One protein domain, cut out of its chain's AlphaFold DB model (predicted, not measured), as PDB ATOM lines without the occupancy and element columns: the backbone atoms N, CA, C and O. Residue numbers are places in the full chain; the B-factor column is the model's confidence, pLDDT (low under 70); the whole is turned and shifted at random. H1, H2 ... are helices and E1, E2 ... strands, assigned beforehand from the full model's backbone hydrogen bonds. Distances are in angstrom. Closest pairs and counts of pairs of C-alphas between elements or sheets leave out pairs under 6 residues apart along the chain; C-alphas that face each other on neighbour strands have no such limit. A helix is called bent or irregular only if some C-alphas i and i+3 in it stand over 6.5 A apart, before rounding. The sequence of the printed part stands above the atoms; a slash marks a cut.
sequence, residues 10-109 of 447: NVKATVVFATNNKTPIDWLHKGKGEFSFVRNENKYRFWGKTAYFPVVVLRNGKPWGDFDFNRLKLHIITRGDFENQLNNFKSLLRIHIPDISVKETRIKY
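Overview. This is residues 10 to 109 of the 447 residues of an uncharacterized protein of Candidatus Daviesbacteria bacterium GW2011_GWA2_38_24 (UniProt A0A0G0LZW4). A strongly twisted sheet of six strands curls round one long helix, H2, which packs on one face of it. The small hairpin E3 and E4 lies at one end of the longest axis, and the short helix H1 only grazes the sheet near E2. The printed part has 100 residues, with two named helices and eight named strands in the order E1 H1 E2 E3 E4 E5 E6 E7 H2 E8; the class is mixed, helices and strands. The large sheet runs E2 - E5 - E6 - E7 - E1 - E8, all antiparallel. The whole is compact, with a radius of gyration of the C-alphas of 13.1 A and spans of 38 by 29 by 26 A.

Arrangement. E1, residues 10 to 18, is an inner strand between E7, residues 73 to 78, and E8, residues 101 to 109. N 15 and O 74 are 2.8 A apart, and N 14 and O 106 are 2.8 A apart, both within hydrogen-bond range. H1, residues 26 to 29, is irregular, with C-alphas 26 and 29 7.4 A apart; its one O i to N i+3 pair is out of range, and it is too short for an i+4 pair. E2, residues 35 to 39, is an edge strand beside E5, residues 55 to 59, with N 36 and O 58 at 2.9 A. The closest C-alphas of H1 and E2 are those of Leu 28 and Phe 37, 6.8 A apart. E3, residues 45 to 47, and E4, residues 50 to 52, form a hairpin, with N 50 and O 47 at 2.9 A. E4 runs on into E5 at 4 degrees across a break of 2 residues. E5, E6, residues 62 to 68, and E7 make a meander, each strand the antiparallel neighbour of the one before, with N 57 and O 65 at 2.8 A and N 66 and O 75 at 2.9 A. H2, residues 82 to 96, is on one face of the sheet, giving two layers; 9 of its 11 O i to N i+4 pairs are within range. The closest C-alphas of H2 and E1 are those of Phe 82 and Val 11, 6.9 A apart. E7, H2 and E8 form a split strand-helix-strand unit, two strands running the same way with E1 between them, and its crossover is right-handed.

Along the chain. E1 begins at C-alpha 10, (71.960, 69.194, 164.084), and is 25.6 A long. E6 is 17.9 A and E7 15.7 A long. H2 is 21.9 A long and starts at C-alpha 82, (76.558, 62.246, 167.284). E8, 22.7 A from first to last C-alpha, bends by 51 degrees at residue 104 and ends at C-alpha 109, (65.400, 66.818, 167.534).

Size, cuts and confidence. The C-alphas of Lys 49 and Gly 80, the two farthest apart, are 38.2 A from each other. The printed part has no cut, and no link is long. The mean pLDDT of the printed part is 71.8; residues 21 to 33, 38 to 54 and 61 are under 70.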
ATOM      1  N   ASN A  10      72.154  68.848 162.684       77.25
ATOM      2  CA  ASN A  10      71.960  69.194 164.084       77.25
ATOM      3  C   ASN A  10      71.206  68.076 164.803       77.25
ATOM      4  O   ASN A  10      70.125  67.676 164.377       77.25
ATOM      5  N   VAL A  11      71.762  67.597 165.907       75.38
ATOM      6  CA  VAL A  11      71.178  66.555 166.749       75.38
ATOM      7  C   VAL A  11      71.088  67.091 168.167       75.38
ATOM      8  O   VAL A  11      72.091  67.496 168.765       75.38
ATOM      9  N   LYS A  12      69.877  67.073 168.727       82.12
ATOM     10  CA  LYS A  12      69.659  67.306 170.156       82.12
ATOM     11  C   LYS A  12      69.244  66.010 170.805       82.12
ATOM     12  O   LYS A  12      68.195  65.449 170.483       82.12
ATOM     13  N   ALA A  13      70.031  65.586 171.776       83.19
ATOM     14  CA  ALA A  13      69.805  64.340 172.475       83.19
ATOM     15  C   ALA A  13      69.905  64.534 173.982       83.19
ATOM     16  O   ALA A  13      70.465  65.500 174.508       83.19
ATOM     17  N   THR A  14      69.309  63.606 174.705       86.06
ATOM     18  CA  THR A  14      69.477  63.473 176.140       86.06
ATOM     19  C   THR A  14      69.863  62.038 176.429       86.06
ATOM     20  O   THR A  14      69.091  61.131 176.144       86.06
ATOM     21  N   VAL A  15      71.051  61.856 176.986       89.81
ATOM     22  CA  VAL A  15      71.611  60.553 177.332       89.81
ATOM     23  C   VAL A  15      71.562  60.404 178.844       89.81
ATOM     24  O   VAL A  15      71.975  61.306 179.573       89.81
ATOM     25  N   VAL A  16      71.026  59.288 179.317       88.94
ATOM     26  CA  VAL A  16      71.022  58.900 180.725       88.94
ATOM     27  C   VAL A  16      72.032  57.778 180.888       88.94
ATOM     28  O   VAL A  16      71.928  56.737 180.239       88.94
ATOM     29  N   PHE A  17      73.011  57.994 181.752       88.12
ATOM     30  CA  PHE A  17      73.996  56.998 182.131       88.12
ATOM     31  C   PHE A  17      73.579  56.290 183.422       88.12
ATOM     32  O   PHE A  17      72.778  56.796 184.212       88.12
ATOM     33  N   ALA A  18      74.143  55.109 183.632       88.06
ATOM     34  CA  ALA A  18      74.039  54.342 184.861       88.06
ATOM     35  C   ALA A  18      75.426  53.845 185.283       88.06
ATOM     36  O   ALA A  18      76.296  53.611 184.446       88.06
ATOM     37  N   THR A  19      75.612  53.692 186.589       84.06
ATOM     38  CA  THR A  19      76.792  53.120 187.253       84.06
ATOM     39  C   THR A  19      76.278  52.266 188.406       84.06
ATOM     40  O   THR A  19      75.201  52.540 188.949       84.06
ATOM     41  N   ASN A  20      77.020  51.226 188.761       76.12
ATOM     42  CA  ASN A  20      76.683  50.334 189.859       76.12
ATOM     43  C   ASN A  20      77.177  50.888 191.208       76.12
ATOM     44  O   ASN A  20      76.737  50.407 192.251       76.12
ATOM     45  N   ASN A  21      78.031  51.921 191.208       65.31
ATOM     46  CA  ASN A  21      78.641  52.491 192.408       65.31
ATOM     47  C   ASN A  21      78.349  53.991 192.588       65.31
ATOM     48  O   ASN A  21      78.213  54.756 191.636       65.31
ATOM     49  N   LYS A  22      78.301  54.456 193.845       58.94
ATOM     50  CA  LYS A  22      78.301  55.897 194.156       58.94
ATOM     51  C   LYS A  22      79.715  56.447 193.964       58.94
ATOM     52  O   LYS A  22      80.513  56.407 194.895       58.94
ATOM     53  N   THR A  23      80.038  56.941 192.775       53.19
ATOM     54  CA  THR A  23      81.378  57.485 192.508       53.19
ATOM     55  C   THR A  23      81.499  58.936 193.001       53.19
ATOM     56  O   THR A  23      80.686  59.775 192.603       53.19
ATOM     57  N   PRO A  24      82.497  59.275 193.843       53.41
ATOM     58  CA  PRO A  24      82.770  60.658 194.242       53.41
ATOM     59  C   PRO A  24      83.169  61.546 193.049       53.41
ATOM     60  O   PRO A  24      83.848  61.107 192.120       53.41
ATOM     61  N   ILE A  25      82.759  62.818 193.088       53.03
ATOM     62  CA  ILE A  25      82.783  63.779 191.965       53.03
ATOM     63  C   ILE A  25      84.095  64.614 191.929       53.03
ATOM     64  O   ILE A  25      84.150  65.708 191.376       53.03
ATOM     65  N   ASP A  26      85.203  64.118 192.483       53.53
ATOM     66  CA  ASP A  26      86.437  64.925 192.613       53.53
ATOM     67  C   ASP A  26      87.294  65.001 191.331       53.53
ATOM     68  O   ASP A  26      88.233  65.794 191.232       53.53
ATOM     69  N   TRP A  27      86.977  64.218 190.297       56.91
ATOM     70  CA  TRP A  27      87.773  64.124 189.061       56.91
ATOM     71  C   TRP A  27      87.431  65.186 187.996       56.91
ATOM     72  O   TRP A  27      88.132  65.305 186.989       56.91
ATOM     73  N   LEU A  28      86.404  66.007 188.235       54.28
ATOM     74  CA  LEU A  28      85.838  66.988 187.295       54.28
ATOM     75  C   LEU A  28      86.825  68.057 186.783       54.28
ATOM     76  O   LEU A  28      86.589  68.686 185.755       54.28
ATOM     77  N   HIS A  29      87.946  68.246 187.479       51.97
ATOM     78  CA  HIS A  29      88.996  69.200 187.119       51.97
ATOM     79  C   HIS A  29      90.107  68.602 186.234       51.97
ATOM     80  O   HIS A  29      91.063  69.302 185.907       51.97
ATOM     81  N   LYS A  30      90.011  67.322 185.843       52.34
ATOM     82  CA  LYS A  30      91.085  66.580 185.152       52.34
ATOM     83  C   LYS A  30      90.730  66.113 183.735       52.34
ATOM     84  O   LYS A  30      91.323  65.155 183.249       52.34
ATOM     85  N   GLY A  31      89.803  66.782 183.045       51.34
ATOM     86  CA  GLY A  31      89.578  66.515 181.620       51.34
ATOM     87  C   GLY A  31      90.842  66.821 180.807       51.34
ATOM     88  O   GLY A  31      91.194  67.987 180.642       51.34
ATOM     89  N   LYS A  32      91.542  65.786 180.327       55.03
ATOM     90  CA  LYS A  32      92.618  65.886 179.329       55.03
ATOM     91  C   LYS A  32      92.139  65.203 178.044       55.03
ATOM     92  O   LYS A  32      91.663  64.074 178.107       55.03
ATOM     93  N   GLY A  33      92.272  65.876 176.900       64.25
ATOM     94  CA  GLY A  33      91.870  65.363 175.582       64.25
ATOM     95  C   GLY A  33      90.915  66.302 174.836       64.25
ATOM     96  O   GLY A  33      90.933  67.511 175.052       64.25
ATOM     97  N   GLU A  34      90.078  65.738 173.959       72.69
ATOM     98  CA  GLU A  34      89.121  66.478 173.117       72.69
ATOM     99  C   GLU A  34      88.026  67.195 173.929       72.69
ATOM    100  O   GLU A  34      87.483  68.208 173.485       72.69
ATOM    101  N   PHE A  35      87.709  66.693 175.129       77.56
ATOM    102  CA  PHE A  35      86.664  67.245 175.986       77.56
ATOM    103  C   PHE A  35      87.229  67.901 177.245       77.56
ATOM    104  O   PHE A  35      88.116  67.363 177.909       77.56
ATOM    105  N   SER A  36      86.654  69.043 177.607       74.75
ATOM    106  CA  SER A  36      86.933  69.739 178.861       74.75
ATOM    107  C   SER A  36      85.641  70.159 179.558       74.75
ATOM    108  O   SER A  36      84.554  70.120 178.984       74.75
ATOM    109  N   PHE A  37      85.753  70.512 180.833       76.12
ATOM    110  CA  PHE A  37      84.614  70.743 181.711       76.12
ATOM    111  C   PHE A  37      84.696  72.146 182.295       76.12
ATOM    112  O   PHE A  37      85.705  72.515 182.895       76.12
ATOM    113  N   VAL A  38      83.629  72.923 182.140       69.06
ATOM    114  CA  VAL A  38      83.513  74.254 182.737       69.06
ATOM    115  C   VAL A  38      82.279  74.278 183.617       69.06
ATOM    116  O   VAL A  38      81.160  74.040 183.152       69.06
ATOM    117  N   ARG A  39      82.471  74.559 184.909       62.66
ATOM    118  CA  ARG A  39      81.344  74.818 185.807       62.66
ATOM    119  C   ARG A  39      80.604  76.039 185.286       62.66
ATOM    120  O   ARG A  39      81.183  77.113 185.152       62.66
ATOM    121  N   ASN A  40      79.332  75.859 184.960       54.78
ATOM    122  CA  ASN A  40      78.497  76.957 184.521       54.78
ATOM    123  C   ASN A  40      77.710  77.486 185.710       54.78
ATOM    124  O   ASN A  40      76.584  77.061 185.958       54.78
ATOM    125  N   GLU A  41      78.311  78.437 186.418       50.09
ATOM    126  CA  GLU A  41      77.704  79.117 187.568       50.09
ATOM    127  C   GLU A  41      76.454  79.942 187.191       50.09
ATOM    128  O   GLU A  41      75.737  80.419 188.063       50.09
ATOM    129  N   ASN A  42      76.147  80.076 185.892       42.00
ATOM    130  CA  ASN A  42      74.987  80.812 185.386       42.00
ATOM    131  C   ASN A  42      73.778  79.920 185.036       42.00
ATOM    132  O   ASN A  42      72.689  80.447 184.811       42.00
ATOM    133  N   LYS A  43      73.923  78.585 184.965       44.94
ATOM    134  CA  LYS A  43      72.804  77.650 184.717       44.94
ATOM    135  C   LYS A  43      72.387  76.985 186.028       44.94
ATOM    136  O   LYS A  43      72.972  75.988 186.432       44.94
ATOM    137  N   TYR A  44      71.352  77.511 186.673       45.72
ATOM    138  CA  TYR A  44      70.808  76.945 187.908       45.72
ATOM    139  C   TYR A  44      69.756  75.870 187.616       45.72
ATOM    140  O   TYR A  44      68.866  76.057 186.783       45.72
ATOM    141  N   ARG A  45      69.805  74.759 188.356       42.78
ATOM    142  CA  ARG A  45      68.610  73.966 188.667       42.78
ATOM    143  C   ARG A  45      68.489  73.864 190.183       42.78
ATOM    144  O   ARG A  45      69.387  73.340 190.838       42.78
ATOM    145  N   PHE A  46      67.388  74.366 190.734       36.19
ATOM    146  CA  PHE A  46      67.072  74.190 192.147       36.19
ATOM    147  C   PHE A  46      66.510  72.786 192.374       36.19
ATOM    148  O   PHE A  46      65.574  72.359 191.693       36.19
ATOM    149  N   TRP A  47      67.079  72.057 193.331       33.81
ATOM    150  CA  TRP A  47      66.512  70.803 193.817       33.81
ATOM    151  C   TRP A  47      66.525  70.806 195.339       33.81
ATOM    152  O   TRP A  47      67.588  70.906 195.945       33.81
ATOM    153  N   GLY A  48      65.343  70.745 195.959       31.45
ATOM    154  CA  GLY A  48      65.216  70.560 197.406       31.45
ATOM    155  C   GLY A  48      66.018  71.545 198.266       31.45
ATOM    156  O   GLY A  48      66.491  71.143 199.321       31.45
ATOM    157  N   LYS A  49      66.156  72.812 197.829       35.34
ATOM    158  CA  LYS A  49      66.935  73.902 198.465       35.34
ATOM    159  C   LYS A  49      68.454  73.920 198.205       35.34
ATOM    160  O   LYS A  49      69.123  74.811 198.719       35.34
ATOM    161  N   THR A  50      68.996  73.039 197.364       33.00
ATOM    162  CA  THR A  50      70.417  73.066 196.970       33.00
ATOM    163  C   THR A  50      70.556  73.522 195.518       33.00
ATOM    164  O   THR A  50      69.936  72.950 194.615       33.00
ATOM    165  N   ALA A  51      71.361  74.561 195.279       38.75
ATOM    166  CA  ALA A  51      71.732  74.982 193.932       38.75
ATOM    167  C   ALA A  51      72.682  73.940 193.325       38.75
ATOM    168  O   ALA A  51      73.734  73.651 193.897       38.75
ATOM    169  N   TYR A  52      72.309  73.363 192.183       48.31
ATOM    170  CA  TYR A  52      73.178  72.468 191.431       48.31
ATOM    171  C   TYR A  52      73.483  73.046 190.049       48.31
ATOM    172  O   TYR A  52      72.581  73.498 189.336       48.31
ATOM    173  N   PHE A  53      74.763  72.994 189.681       53.78
ATOM    174  CA  PHE A  53      75.286  73.488 188.417       53.78
ATOM    175  C   PHE A  53      75.590  72.297 187.503       53.78
ATOM    176  O   PHE A  53      76.586  71.605 187.740       53.78
ATOM    177  N   PRO A  54      74.776  72.019 186.465       61.97
ATOM    178  CA  PRO A  54      75.226  71.137 185.402       61.97
ATOM    179  C   PRO A  54      76.505  71.722 184.799       61.97
ATOM    180  O   PRO A  54      76.629  72.932 184.584       61.97
ATOM    181  N   VAL A  55      77.481  70.861 184.551       72.94
ATOM    182  CA  VAL A  55      78.768  71.294 184.011       72.94
ATOM    183  C   VAL A  55      78.639  71.360 182.505       72.94
ATOM    184  O   VAL A  55      78.135  70.430 181.872       72.94
ATOM    185  N   VAL A  56      79.105  72.456 181.925       76.38
ATOM    186  CA  VAL A  56      79.201  72.556 180.476       76.38
ATOM    187  C   VAL A  56      80.372  71.691 180.038       76.38
ATOM    188  O   VAL A  56      81.513  71.901 180.453       76.38
ATOM    189  N   VAL A  57      80.074  70.720 179.191       75.81
ATOM    190  CA  VAL A  57      81.066  69.927 178.483       75.81
ATOM    191  C   VAL A  57      81.443  70.698 177.228       75.81
ATOM    192  O   VAL A  57      80.599  70.976 176.370       75.81
ATOM    193  N   LEU A  58      82.712  71.067 177.134       76.31
ATOM    194  CA  LEU A  58      83.311  71.627 175.938       76.31
ATOM    195  C   LEU A  58      83.948  70.503 175.123       76.31
ATOM    196  O   LEU A  58      84.539  69.590 175.690       76.31
ATOM    197  N   ARG A  59      83.884  70.607 173.800       78.81
ATOM    198  CA  ARG A  59      84.639  69.801 172.840       78.81
ATOM    199  C   ARG A  59      85.529  70.744 172.038       78.81
ATOM    200  O   ARG A  59      85.016  71.688 171.437       78.81
ATOM    201  N   ASN A  60      86.844  70.543 172.055       78.31
ATOM    202  CA  ASN A  60      87.828  71.430 171.415       78.31
ATOM    203  C   ASN A  60      87.601  72.915 171.768       78.31
ATOM    204  O   ASN A  60      87.585  73.791 170.904       78.31
ATOM    205  N   GLY A  61      87.327  73.188 173.051       65.94
ATOM    206  CA  GLY A  61      87.079  74.536 173.577       65.94
ATOM    207  C   GLY A  61      85.692  75.126 173.283       65.94
ATOM    208  O   GLY A  61      85.410  76.236 173.728       65.94
ATOM    209  N   LYS A  62      84.803  74.414 172.576       72.00
ATOM    210  CA  LYS A  62      83.448  74.891 172.240       72.00
ATOM    211  C   LYS A  62      82.365  74.132 173.014       72.00
ATOM    212  O   LYS A  62      82.492  72.921 173.157       72.00
ATOM    213  N   PRO A  63      81.279  74.785 173.470       72.25
ATOM    214  CA  PRO A  63      80.171  74.101 174.136       72.25
ATOM    215  C   PRO A  63      79.585  72.974 173.286       72.25
ATOM    216  O   PRO A  63      79.209  73.196 172.136       72.25
ATOM    217  N   TRP A  64      79.502  71.782 173.873       79.06
ATOM    218  CA  TRP A  64      78.988  70.569 173.235       79.06
ATOM    219  C   TRP A  64      77.759  70.006 173.959       79.06
ATOM    220  O   TRP A  64      76.806  69.542 173.332       79.06
ATOM    221  N   GLY A  65      77.735  70.096 175.287       76.00
ATOM    222  CA  GLY A  65      76.589  69.654 176.069       76.00
ATOM    223  C   GLY A  65      76.614  70.146 177.504       76.00
ATOM    224  O   GLY A  65      77.585  70.745 177.955       76.00
ATOM    225  N   ASP A  66      75.534  69.873 178.225       80.06
ATOM    226  CA  ASP A  66      75.442  70.076 179.668       80.06
ATOM    227  C   ASP A  66      75.349  68.706 180.345       80.06
ATOM    228  O   ASP A  66      74.443  67.926 180.034       80.06
ATOM    229  N   PHE A  67      76.254  68.409 181.274       78.94
ATOM    230  CA  PHE A  67      76.249  67.159 182.026       78.94
ATOM    231  C   PHE A  67      75.821  67.389 183.478       78.94
ATOM    232  O   PHE A  67      76.457  68.124 184.235       78.94
ATOM    233  N   ASP A  68      74.713  66.756 183.851       78.12
ATOM    234  CA  ASP A  68      74.197  66.658 185.210       78.12
ATOM    235  C   ASP A  68      74.739  65.369 185.837       78.12
ATOM    236  O   ASP A  68      74.229  64.278 185.594       78.12
ATOM    237  N   PHE A  69      75.802  65.502 186.621       72.62
ATOM    238  CA  PHE A  69      76.508  64.407 187.285       72.62
ATOM    239  C   PHE A  69      75.635  63.695 188.312       72.62
ATOM    240  O   PHE A  69      75.687  62.475 188.406       72.62
ATOM    241  N   ASN A  70      74.804  64.437 189.047       71.00
ATOM    242  CA  ASN A  70      73.949  63.855 190.083       71.00
ATOM    243  C   ASN A  70      72.902  62.924 189.477       71.00
ATOM    244  O   ASN A  70      72.558  61.896 190.056       71.00
ATOM    245  N   ARG A  71      72.384  63.293 188.303       74.12
ATOM    246  CA  ARG A  71      71.407  62.488 187.561       74.12
ATOM    247  C   ARG A  71      72.041  61.605 186.498       74.12
ATOM    248  O   ARG A  71      71.303  60.934 185.780       74.12
ATOM    249  N   LEU A  72      73.368  61.659 186.363       78.88
ATOM    250  CA  LEU A  72      74.126  61.025 185.291       78.88
ATOM    251  C   LEU A  72      73.483  61.278 183.924       78.88
ATOM    252  O   LEU A  72      73.286  60.373 183.120       78.88
ATOM    253  N   LYS A  73      73.099  62.528 183.671       83.81
ATOM    254  CA  LYS A  73      72.285  62.909 182.521       83.81
ATOM    255  C   LYS A  73      72.994  63.957 181.689       83.81
ATOM    256  O   LYS A  73      73.255  65.060 182.155       83.81
ATOM    257  N   LEU A  74      73.269  63.628 180.438       83.50
ATOM    258  CA  LEU A  74      73.935  64.499 179.483       83.50
ATOM    259  C   LEU A  74      72.931  65.025 178.465       83.50
ATOM    260  O   LEU A  74      72.217  64.267 177.812       83.50
ATOM    261  N   HIS A  75      72.882  66.339 178.320       82.56
ATOM    262  CA  HIS A  75      72.115  67.023 177.295       82.56
ATOM    263  C   HIS A  75      73.075  67.471 176.193       82.56
ATOM    264  O   HIS A  75      73.882  68.367 176.417       82.56
ATOM    265  N   ILE A  76      72.997  66.843 175.020       80.44
ATOM    266  CA  ILE A  76      73.897  67.103 173.889       80.44
ATOM    267  C   ILE A  76      73.181  67.984 172.873       80.44
ATOM    268  O   ILE A  76      72.021  67.731 172.533       80.44
ATOM    269  N   ILE A  77      73.897  68.983 172.363       78.31
ATOM    270  CA  ILE A  77      73.531  69.706 171.147       78.31
ATOM    271  C   ILE A  77      74.756  69.659 170.247       78.31
ATOM    272  O   ILE A  77      75.740  70.351 170.498       78.31
ATOM    273  N   THR A  78      74.704  68.828 169.212       73.69
ATOM    274  CA  THR A  78      75.849  68.639 168.327       73.69
ATOM    275  C   THR A  78      75.485  68.790 166.863       73.69
ATOM    276  O   THR A  78      74.343  68.584 166.459       73.69
ATOM    277  N   ARG A  79      76.494  69.144 166.070       71.00
ATOM    278  CA  ARG A  79      76.449  69.073 164.617       71.00
ATOM    279  C   ARG A  79      77.192  67.822 164.156       71.00
ATOM    280  O   ARG A  79      78.299  67.558 164.635       71.00
ATOM    281  N   GLY A  80      76.615  67.095 163.204       70.19
ATOM    282  CA  GLY A  80      77.253  65.927 162.600       70.19
ATOM    283  C   GLY A  80      77.177  64.661 163.451       70.19
ATOM    284  O   GLY A  80      76.123  64.305 163.974       70.19
ATOM    285  N   ASP A  81      78.318  63.978 163.535       77.88
ATOM    286  CA  ASP A  81      78.493  62.602 164.006       77.88
ATOM    287  C   ASP A  81      78.273  62.429 165.519       77.88
ATOM    288  O   ASP A  81      79.201  62.411 166.332       77.88
ATOM    289  N   PHE A  82      77.000  62.371 165.902       83.56
ATOM    290  CA  PHE A  82      76.558  62.246 167.284       83.56
ATOM    291  C   PHE A  82      77.071  60.971 167.962       83.56
ATOM    292  O   PHE A  82      77.526  61.037 169.103       83.56
ATOM    293  N   GLU A  83      77.001  59.828 167.278       85.25
ATOM    294  CA  GLU A  83      77.307  58.524 167.870       85.25
ATOM    295  C   GLU A  83      78.788  58.401 168.217       85.25
ATOM    296  O   GLU A  83      79.120  58.057 169.355       85.25
ATOM    297  N   ASN A  84      79.685  58.777 167.300       85.12
ATOM    298  CA  ASN A  84      81.118  58.731 167.582       85.12
ATOM    299  C   ASN A  84      81.514  59.736 168.668       85.12
ATOM    300  O   ASN A  84      82.299  59.406 169.557       85.12
ATOM    301  N   GLN A  85      80.921  60.933 168.676       85.75
ATOM    302  CA  GLN A  85      81.179  61.912 169.737       85.75
ATOM    303  C   GLN A  85      80.695  61.424 171.109       85.75
ATOM    304  O   GLN A  85      81.400  61.593 172.107       85.75
ATOM    305  N   LEU A  86      79.518  60.795 171.176       89.44
ATOM    306  CA  LEU A  86      79.004  60.199 172.408       89.44
ATOM    307  C   LEU A  86      79.887  59.036 172.877       89.44
ATOM    308  O   LEU A  86      80.174  58.934 174.072       89.44
ATOM    309  N   ASN A  87      80.352  58.191 171.956       88.62
ATOM    310  CA  ASN A  87      81.259  57.086 172.260       88.62
ATOM    311  C   ASN A  87      82.605  57.588 172.800       88.62
ATOM    312  O   ASN A  87      83.065  57.087 173.827       88.62
ATOM    313  N   ASN A  88      83.189  58.624 172.194       86.69
ATOM    314  CA  ASN A  88      84.421  59.248 172.686       86.69
ATOM    315  C   ASN A  88      84.236  59.818 174.096       86.69
ATOM    316  O   ASN A  88      85.062  59.582 174.981       86.69
ATOM    317  N   PHE A  89      83.124  60.515 174.337       87.31
ATOM    318  CA  PHE A  89      82.814  61.048 175.661       87.31
ATOM    319  C   PHE A  89      82.616  59.934 176.700       87.31
ATOM    320  O   PHE A  89      83.145  60.013 177.807       87.31
ATOM    321  N   LYS A  90      81.914  58.851 176.346       87.56
ATOM    322  CA  LYS A  90      81.746  57.672 177.210       87.56
ATOM    323  C   LYS A  90      83.089  57.025 177.554       87.56
ATOM    324  O   LYS A  90      83.300  56.657 178.708       87.56
ATOM    325  N   SER A  91      83.991  56.898 176.586       85.94
ATOM    326  CA  SER A  91      85.342  56.369 176.805       85.94
ATOM    327  C   SER A  91      86.142  57.239 177.774       85.94
ATOM    328  O   SER A  91      86.789  56.701 178.668       85.94
ATOM    329  N   LEU A  92      86.029  58.569 177.674       84.31
ATOM    330  CA  LEU A  92      86.618  59.488 178.651       84.31
ATOM    331  C   LEU A  92      86.025  59.285 180.052       84.31
ATOM    332  O   LEU A  92      86.769  59.196 181.027       84.31
ATOM    333  N   LEU A  93      84.696  59.177 180.168       82.06
ATOM    334  CA  LEU A  93      84.042  58.938 181.457       82.06
ATOM    335  C   LEU A  93      84.489  57.618 182.095       82.06
ATOM    336  O   LEU A  93      84.680  57.578 183.308       82.06
ATOM    337  N   ARG A  94      84.723  56.565 181.300       84.12
ATOM    338  CA  ARG A  94      85.193  55.253 181.782       84.12
ATOM    339  C   ARG A  94      86.562  55.282 182.458       84.12
ATOM    340  O   ARG A  94      86.827  54.423 183.288       84.12
ATOM    341  N   ILE A  95      87.404  56.275 182.171       81.25
ATOM    342  CA  ILE A  95      88.688  56.454 182.871       81.25
ATOM    343  C   ILE A  95      88.456  56.754 184.362       81.25
ATOM    344  O   ILE A  95      89.258  56.364 185.208       81.25
ATOM    345  N   HIS A  96      87.354  57.430 184.692       76.75
ATOM    346  CA  HIS A  96      87.038  57.869 186.053       76.75
ATOM    347  C   HIS A  96      85.874  57.105 186.693       76.75
ATOM    348  O   HIS A  96      85.791  57.016 187.915       76.75
ATOM    349  N   ILE A  97      84.982  56.549 185.873       79.88
ATOM    350  CA  ILE A  97      83.830  55.740 186.273       79.88
ATOM    351  C   ILE A  97      83.843  54.466 185.408       79.88
ATOM    352  O   ILE A  97      83.146  54.412 184.392       79.88
ATOM    353  N   PRO A  98      84.661  53.451 185.750       79.88
ATOM    354  CA  PRO A  98      84.898  52.289 184.884       79.88
ATOM    355  C   PRO A  98      83.636  51.512 184.498       79.88
ATOM    356  O   PRO A  98      83.542  50.972 183.396       79.88
ATOM    357  N   ASP A  99      82.642  51.492 185.381       83.75
ATOM    358  CA  ASP A  99      81.377  50.778 185.221       83.75
ATOM    359  C   ASP A  99      80.266  51.622 184.571       83.75
ATOM    360  O   ASP A  99      79.110  51.195 184.519       83.75
ATOM    361  N   ILE A 100      80.585  52.811 184.041       86.12
ATOM    362  CA  ILE A 100      79.579  53.659 183.402       86.12
ATOM    363  C   ILE A 100      79.035  53.026 182.112       86.12
ATOM    364  O   ILE A 100      79.760  52.628 181.185       86.12
ATOM    365  N   SER A 101      77.710  52.982 182.031       89.50
ATOM    366  CA  SER A 101      76.938  52.480 180.898       89.50
ATOM    367  C   SER A 101      75.887  53.501 180.464       89.50
ATOM    368  O   SER A 101      75.525  54.401 181.220       89.50
ATOM    369  N   VAL A 102      75.417  53.393 179.220       91.00
ATOM    370  CA  VAL A 102      74.282  54.189 178.731       91.00
ATOM    371  C   VAL A 102      73.021  53.393 179.031       91.00
ATOM    372  O   VAL A 102      72.884  52.273 178.550       91.00
ATOM    373  N   LYS A 103      72.125  53.968 179.832       91.00
ATOM    374  CA  LYS A 103      70.822  53.382 180.153       91.00
ATOM    375  C   LYS A 103      69.795  53.698 179.072       91.00
ATOM    376  O   LYS A 103      69.013  52.839 178.690       91.00
ATOM    377  N   GLU A 104      69.776  54.946 178.620       92.25
ATOM    378  CA  GLU A 104      68.779  55.444 177.675       92.25
ATOM    379  C   GLU A 104      69.364  56.600 176.864       92.25
ATOM    380  O   GLU A 104      70.008  57.494 177.420       92.25
ATOM    381  N   THR A 105      69.081  56.619 175.563       91.75
ATOM    382  CA  THR A 105      69.326  57.772 174.694       91.75
ATOM    383  C   THR A 105      67.997  58.222 174.116       91.75
ATOM    384  O   THR A 105      67.369  57.492 173.360       91.75
ATOM    385  N   ARG A 106      67.578  59.443 174.450       88.69
ATOM    386  CA  ARG A 106      66.377  60.059 173.892       88.69
ATOM    387  C   ARG A 106      66.759  61.162 172.921       88.69
ATOM    388  O   ARG A 106      67.244  62.221 173.341       88.69
ATOM    389  N   ILE A 107      66.502  60.934 171.640       85.06
ATOM    390  CA  ILE A 107      66.655  61.953 170.607       85.06
ATOM    391  C   ILE A 107      65.435  62.880 170.656       85.06
ATOM    392  O   ILE A 107      64.289  62.447 170.678       85.06
ATOM    393  N   LYS A 108      65.676  64.185 170.770       77.25
ATOM    394  CA  LYS A 108      64.614  65.201 170.876       77.25
ATOM    395  C   LYS A 108      64.371  65.920 169.562       77.25
ATOM    396  O   LYS A 108      63.274  66.412 169.325       77.25
ATOM    397  N   TYR A 109      65.420  66.057 168.767       80.12
ATOM    398  CA  TYR A 109      65.400  66.818 167.534       80.12
ATOM    399  C   TYR A 109      66.537  66.339 166.647       80.12
ATOM    400  O   TYR A 109      67.675  66.234 167.120       80.12
TER     401      TYR A 109